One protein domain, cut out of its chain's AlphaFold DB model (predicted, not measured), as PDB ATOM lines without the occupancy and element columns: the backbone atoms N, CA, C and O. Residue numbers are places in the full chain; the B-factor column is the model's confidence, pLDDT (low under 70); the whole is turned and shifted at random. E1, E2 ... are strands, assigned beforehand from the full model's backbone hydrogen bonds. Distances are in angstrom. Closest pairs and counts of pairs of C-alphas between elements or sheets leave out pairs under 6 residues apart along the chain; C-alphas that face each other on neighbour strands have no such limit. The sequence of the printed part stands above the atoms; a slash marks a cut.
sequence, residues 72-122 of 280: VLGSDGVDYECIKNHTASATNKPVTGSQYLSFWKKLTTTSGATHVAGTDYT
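AT A GLANCE: This is residues 72 to 122 of the 280 residues of an uncharacterized protein of Balneola sp (UniProt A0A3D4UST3). With little regular structure, this is a small body made mostly of loops, with a short two-stranded antiparallel hairpin, E1 and E2. The link, residues 83 to 103, loops out from it, and residues 107 to 122 run from one end of the body to the other, where a short pairing ties residues 120 to 121 to residues 86 to 87. The printed part has 51 residues, no named helix and two named strands, E1 then E2, holding only 7 residues; the class is all strand. It is compact, with a radius of gyration of the C-alphas of 9.4 A, and rounded, spanning 23 by 18 by 16 A.

HOW THE PARTS SIT: E1, residues 79 to 82, and E2, residues 104 to 106, are antiparallel neighbours, their directions 146 degrees apart. C-alphas 80 and 106 face each other at 4.6 A. N 81 and O 105 are within hydrogen-bond range at 2.9 A.

IN THESE COORDINATES: E1 begins at C-alpha 79 (-47.702, -6.110, 26.509) and is 10.0 A long. E2 ends at C-alpha 106 (-47.928, -12.080, 24.764).

THE WHOLE: The two C-alphas farthest apart, of Thr 108 and Gly 118, are 25.3 A apart. The link from E1 to E2 is long. The printed part has no cut, and no printed residue is under 70 in pLDDT.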
ATOM      1  N   VAL A  72     -44.565  -3.617  22.903       96.19
ATOM      2  CA  VAL A  72     -45.679  -2.691  22.672       96.19
ATOM      3  C   VAL A  72     -46.918  -3.097  23.455       96.19
ATOM      4  O   VAL A  72     -47.160  -4.282  23.678       96.19
ATOM      5  N   LEU A  73     -47.737  -2.116  23.819       95.00
ATOM      6  CA  LEU A  73     -49.016  -2.338  24.479       95.00
ATOM      7  C   LEU A  73     -50.091  -2.737  23.456       95.00
ATOM      8  O   LEU A  73     -50.361  -2.009  22.492       95.00
ATOM      9  N   GLY A  74     -50.705  -3.901  23.665       92.56
ATOM     10  CA  GLY A  74     -51.839  -4.395  22.888       92.56
ATOM     11  C   GLY A  74     -53.147  -3.682  23.239       92.56
ATOM     12  O   GLY A  74     -53.295  -3.070  24.296       92.56
ATOM     13  N   SER A  75     -54.147  -3.785  22.359       91.31
ATOM     14  CA  SER A  75     -55.478  -3.213  22.618       91.31
ATOM     15  C   SER A  75     -56.248  -3.926  23.738       91.31
ATOM     16  O   SER A  75     -57.266  -3.413  24.189       91.31
ATOM     17  N   ASP A  76     -55.785  -5.103  24.166       93.25
ATOM     18  CA  ASP A  76     -56.275  -5.839  25.338       93.25
ATOM     19  C   ASP A  76     -55.632  -5.360  26.655       93.25
ATOM     20  O   ASP A  76     -55.926  -5.919  27.710       93.25
ATOM     21  N   GLY A  77     -54.770  -4.336  26.610       91.44
ATOM     22  CA  GLY A  77     -54.099  -3.771  27.780       91.44
ATOM     23  C   GLY A  77     -52.910  -4.591  28.282       91.44
ATOM     24  O   GLY A  77     -52.437  -4.333  29.386       91.44
ATOM     25  N   VAL A  78     -52.430  -5.565  27.501       95.00
ATOM     26  CA  VAL A  78     -51.269  -6.401  27.839       95.00
ATOM     27  C   VAL A  78     -50.126  -6.146  26.863       95.00
ATOM     28  O   VAL A  78     -50.354  -5.832  25.695       95.00
ATOM     29  N   ASP A  79     -48.891  -6.277  27.334       95.88
ATOM     30  CA  ASP A  79     -47.702  -6.110  26.509       95.88
ATOM     31  C   ASP A  79     -47.467  -7.298  25.571       95.88
ATOM     32  O   ASP A  79     -47.728  -8.461  25.895       95.88
ATOM     33  N   TYR A  80     -46.902  -6.992  24.410       96.12
ATOM     34  CA  TYR A  80     -46.484  -7.952  23.405       96.12
ATOM     35  C   TYR A  80     -45.024  -7.707  23.035       96.12
ATOM     36  O   TYR A  80     -44.647  -6.592  22.675       96.12
ATOM     37  N   GLU A  81     -44.211  -8.759  23.095       95.19
ATOM     38  CA  GLU A  81     -42.813  -8.738  22.667       95.19
ATOM     39  C   GLU A  81     -42.708  -9.152  21.198       95.19
ATOM     40  O   GLU A  81     -43.288 -10.159  20.776       95.19
ATOM     41  N   CYS A  82     -41.954  -8.383  20.419       95.31
ATOM     42  CA  CYS A  82     -41.660  -8.690  19.029       95.31
ATOM     43  C   CYS A  82     -40.743  -9.919  18.941       95.31
ATOM     44  O   CYS A  82     -39.610  -9.896  19.411       95.31
ATOM     45  N   ILE A  83     -41.219 -10.985  18.302       94.75
ATOM     46  CA  ILE A  83     -40.469 -12.240  18.114       94.75
ATOM     47  C   ILE A  83     -39.830 -12.344  16.729       94.75
ATOM     48  O   ILE A  83     -38.935 -13.164  16.521       94.75
ATOM     49  N   LYS A  84     -40.226 -11.474  15.792       92.88
ATOM     50  CA  LYS A  84     -39.713 -11.440  14.420       92.88
ATOM     51  C   LYS A  84     -39.669 -10.012  13.887       92.88
ATOM     52  O   LYS A  84     -40.692  -9.332  13.894       92.88
ATOM     53  N   ASN A  85     -38.519  -9.602  13.348       94.06
ATOM     54  CA  ASN A  85     -38.341  -8.264  12.776       94.06
ATOM     55  C   ASN A  85     -39.396  -7.960  11.707       94.06
ATOM     56  O   ASN A  85     -39.598  -8.762  10.788       94.06
ATOM     57  N   HIS A  86     -40.032  -6.797  11.808       94.19
ATOM     58  CA  HIS A  86     -41.006  -6.333  10.827       94.19
ATOM     59  C   HIS A  86     -41.241  -4.827  10.928       94.19
ATOM     60  O   HIS A  86     -41.059  -4.226  11.984       94.19
ATOM     61  N   THR A  87     -41.725  -4.245   9.835       96.19
ATOM     62  CA  THR A  87     -42.312  -2.907   9.842       96.19
ATOM     63  C   THR A  87     -43.788  -3.010  10.221       96.19
ATOM     64  O   THR A  87     -44.538  -3.830   9.673       96.19
ATOM     65  N   ALA A  88     -44.209  -2.197  11.182       95.69
ATOM     66  CA  ALA A  88     -45.557  -2.177  11.723       95.69
ATOM     67  C   ALA A  88     -46.607  -1.849  10.651       95.69
ATOM     68  O   ALA A  88     -46.516  -0.843   9.943       95.69
ATOM     69  N   SER A  89     -47.644  -2.676  10.570       94.88
ATOM     70  CA  SER A  89     -48.747  -2.578   9.618       94.88
ATOM     71  C   SER A  89     -50.073  -2.978  10.279       94.88
ATOM     72  O   SER A  89     -50.117  -3.489  11.397       94.88
ATOM     73  N   ALA A  90     -51.194  -2.769   9.585       94.12
ATOM     74  CA  ALA A  90     -52.498  -3.180  10.103       94.12
ATOM     75  C   ALA A  90     -52.629  -4.710  10.265       94.12
ATOM     76  O   ALA A  90     -53.332  -5.167  11.163       94.12
ATOM     77  N   THR A  91     -51.951  -5.508   9.430       95.56
ATOM     78  CA  THR A  91     -52.073  -6.977   9.443       95.56
ATOM     79  C   THR A  91     -51.263  -7.633  10.555       95.56
ATOM     80  O   THR A  91     -51.646  -8.701  11.028       95.56
ATOM     81  N   ASN A  92     -50.172  -7.005  10.996       95.25
ATOM     82  CA  ASN A  92     -49.303  -7.525  12.052       95.25
ATOM     83  C   ASN A  92     -49.490  -6.822  13.405       95.25
ATOM     84  O   ASN A  92     -48.838  -7.213  14.366       95.25
ATOM     85  N   LYS A  93     -50.396  -5.843  13.515       94.69
ATOM     86  CA  LYS A  93     -50.694  -5.153  14.775       94.69
ATOM     87  C   LYS A  93     -51.142  -6.144  15.872       94.69
ATOM     88  O   LYS A  93     -52.054  -6.930  15.605       94.69
ATOM     89  N   PRO A  94     -50.592  -6.084  17.102       95.38
ATOM     90  CA  PRO A  94     -50.985  -6.958  18.211       95.38
ATOM     91  C   PRO A  94     -52.500  -6.988  18.445       95.38
ATOM     92  O   PRO A  94     -53.152  -5.945  18.379       95.38
ATOM     93  N   VAL A  95     -53.044  -8.174  18.750       94.69
ATOM     94  CA  VAL A  95     -54.470  -8.470  19.022       94.69
ATOM     95  C   VAL A  95     -55.402  -8.309  17.815       94.69
ATOM     96  O   VAL A  95     -56.235  -9.173  17.564       94.69
ATOM     97  N   THR A  96     -55.285  -7.216  17.061       94.56
ATOM     98  CA  THR A  96     -56.249  -6.846  16.011       94.56
ATOM     99  C   THR A  96     -55.842  -7.274  14.603       94.56
ATOM    100  O   THR A  96     -56.699  -7.395  13.731       94.56
ATOM    101  N   GLY A  97     -54.544  -7.443  14.343       94.62
ATOM    102  CA  GLY A  97     -54.032  -7.798  13.022       94.62
ATOM    103  C   GLY A  97     -54.220  -9.283  12.727       94.62
ATOM    104  O   GLY A  97     -53.986 -10.119  13.588       94.62
ATOM    105  N   SER A  98     -54.591  -9.647  11.502       95.69
ATOM    106  CA  SER A  98     -54.855 -11.047  11.126       95.69
ATOM    107  C   SER A  98     -53.650 -11.991  11.256       95.69
ATOM    108  O   SER A  98     -53.831 -13.206  11.286       95.69
ATOM    109  N   GLN A  99     -52.425 -11.461  11.313       95.00
ATOM    110  CA  GLN A  99     -51.176 -12.229  11.378       95.00
ATOM    111  C   GLN A  99     -50.363 -11.946  12.648       95.00
ATOM    112  O   GLN A  99     -49.191 -12.314  12.716       95.00
ATOM    113  N   TYR A 100     -50.943 -11.290  13.657       94.81
ATOM    114  CA  TYR A 100     -50.177 -10.786  14.803       94.81
ATOM    115  C   TYR A 100     -49.379 -11.873  15.550       94.81
ATOM    116  O   TYR A 100     -48.245 -11.626  15.950       94.81
ATOM    117  N   LEU A 101     -49.907 -13.098  15.653       93.88
ATOM    118  CA  LEU A 101     -49.237 -14.230  16.313       93.88
ATOM    119  C   LEU A 101     -47.920 -14.651  15.643       93.88
ATOM    120  O   LEU A 101     -47.088 -15.293  16.273       93.88
ATOM    121  N   SER A 102     -47.701 -14.291  14.376       93.12
ATOM    122  CA  SER A 102     -46.432 -14.553  13.684       93.12
ATOM    123  C   SER A 102     -45.316 -13.573  14.058       93.12
ATOM    124  O   SER A 102     -44.164 -13.796  13.685       93.12
ATOM    125  N   PHE A 103     -45.654 -12.474  14.734       94.94
ATOM    126  CA  PHE A 103     -44.742 -11.364  15.016       94.94
ATOM    127  C   PHE A 103     -44.645 -11.024  16.498       94.94
ATOM    128  O   PHE A 103     -43.643 -10.446  16.910       94.94
ATOM    129  N   TRP A 104     -45.642 -11.409  17.292       95.62
ATOM    130  CA  TRP A 104     -45.774 -10.999  18.680       95.62
ATOM    131  C   TRP A 104     -46.039 -12.190  19.595       95.62
ATOM    132  O   TRP A 104     -46.947 -12.982  19.329       95.62
ATOM    133  N   LYS A 105     -45.312 -12.269  20.713       93.88
ATOM    134  CA  LYS A 105     -45.684 -13.119  21.854       93.88
ATOM    135  C   LYS A 105     -46.248 -12.260  22.978       93.88
ATOM    136  O   LYS A 105     -45.771 -11.154  23.222       93.88
ATOM    137  N   LYS A 106     -47.276 -12.766  23.648       94.69
ATOM    138  CA  LYS A 106     -47.928 -12.080  24.764       94.69
ATOM    139  C   LYS A 106     -47.051 -12.155  26.015       94.69
ATOM    140  O   LYS A 106     -46.524 -13.221  26.322       94.69
ATOM    141  N   LEU A 107     -46.926 -11.046  26.734       93.12
ATOM    142  CA  LEU A 107     -46.271 -10.970  28.039       93.12
ATOM    143  C   LEU A 107     -47.312 -10.894  29.165       93.12
ATOM    144  O   LEU A 107     -48.517 -10.886  28.930       93.12
ATOM    145  N   THR A 108     -46.846 -10.851  30.412       90.62
ATOM    146  CA  THR A 108     -47.688 -10.602  31.596       90.62
ATOM    147  C   THR A 108     -47.608  -9.156  32.087       90.62
ATOM    148  O   THR A 108     -48.278  -8.798  33.051       90.62
ATOM    149  N   THR A 109     -46.760  -8.335  31.468       90.31
ATOM    150  CA  THR A 109     -46.559  -6.927  31.811       90.31
ATOM    151  C   THR A 109     -47.570  -6.033  31.093       90.31
ATOM    152  O   THR A 109     -48.233  -6.454  30.144       90.31
ATOM    153  N   THR A 110     -47.706  -4.798  31.568       87.81
ATOM    154  CA  THR A 110     -48.647  -3.798  31.028       87.81
ATOM    155  C   THR A 110     -47.992  -2.418  30.927       87.81
ATOM    156  O   THR A 110     -48.623  -1.401  31.217       87.81
ATOM    157  N   SER A 111     -46.691  -2.378  30.642       84.94
ATOM    158  CA  SER A 111     -45.861  -1.170  30.708       84.94
ATOM    159  C   SER A 111     -45.275  -0.750  29.357       84.94
ATOM    160  O   SER A 111     -44.475   0.186  29.310       84.94
ATOM    161  N   GLY A 112     -45.628  -1.445  28.277       81.56
ATOM    162  CA  GLY A 112     -45.121  -1.219  26.932       81.56
ATOM    163  C   GLY A 112     -45.558   0.118  26.338       81.56
ATOM    164  O   GLY A 112     -46.566   0.715  26.721       81.56
ATOM    165  N   ALA A 113     -44.793   0.588  25.355       88.19
ATOM    166  CA  ALA A 113     -45.152   1.780  24.599       88.19
ATOM    167  C   ALA A 113     -46.327   1.496  23.650       88.19
ATOM    168  O   ALA A 113     -46.526   0.370  23.193       88.19
ATOM    169  N   THR A 114     -47.096   2.526  23.303       91.62
ATOM    170  CA  THR A 114     -48.155   2.399  22.295       91.62
ATOM    171  C   THR A 114     -47.576   1.915  20.966       91.62
ATOM    172  O   THR A 114     -46.580   2.454  20.487       91.62
ATOM    173  N   HIS A 115     -48.219   0.928  20.338       93.50
ATOM    174  CA  HIS A 115     -47.855   0.489  18.992       93.50
ATOM    175  C   HIS A 115     -48.057   1.619  17.965       93.50
ATOM    176  O   HIS A 115     -49.164   2.151  17.825       93.50
ATOM    177  N   VAL A 116     -47.027   1.923  17.174       93.44
ATOM    178  CA  VAL A 116     -47.018   2.983  16.155       93.44
ATOM    179  C   VAL A 116     -46.879   2.357  14.765       93.44
ATOM    180  O   VAL A 116     -46.051   1.483  14.538       93.44
ATOM    181  N   ALA A 117     -47.729   2.774  13.823       91.50
ATOM    182  CA  ALA A 117     -47.688   2.275  12.447       91.50
ATOM    183  C   ALA A 117     -46.443   2.785  11.701       91.50
ATOM    184  O   ALA A 117     -46.017   3.918  11.911       91.50
ATOM    185  N   GLY A 118     -45.879   1.963  10.810       93.44
ATOM    186  CA  GLY A 118     -44.672   2.301  10.049       93.44
ATOM    187  C   GLY A 118     -43.361   2.221  10.840       93.44
ATOM    188  O   GLY A 118     -42.300   2.395  10.252       93.44
ATOM    189  N   THR A 119     -43.403   1.942  12.146       95.44
ATOM    190  CA  THR A 119     -42.205   1.721  12.965       95.44
ATOM    191  C   THR A 119     -41.613   0.337  12.706       95.44
ATOM    192  O   THR A 119     -42.346  -0.646  12.620       95.44
ATOM    193  N   ASP A 120     -40.287   0.248  12.614       95.00
ATOM    194  CA  ASP A 120     -39.580  -1.031  12.573       95.00
ATOM    195  C   ASP A 120     -39.426  -1.595  13.985       95.00
ATOM    196  O   ASP A 120     -38.736  -1.022  14.827       95.00
ATOM    197  N   TYR A 121     -40.054  -2.741  14.232       95.69
ATOM    198  CA  TYR A 121     -39.911  -3.483  15.475       95.69
ATOM    199  C   TYR A 121     -38.906  -4.617  15.308       95.69
ATOM    200  O   TYR A 121     -38.916  -5.351  14.314       95.69
ATOM    201  N   THR A 122     -38.043  -4.774  16.307       95.19
ATOM    202  CA  THR A 122     -36.926  -5.725  16.313       95.19
ATOM    203  C   THR A 122     -37.138  -6.840  17.330       95.19
ATOM    204  O   THR A 122     -37.795  -6.646  18.351       95.19
TER     205      THR A 122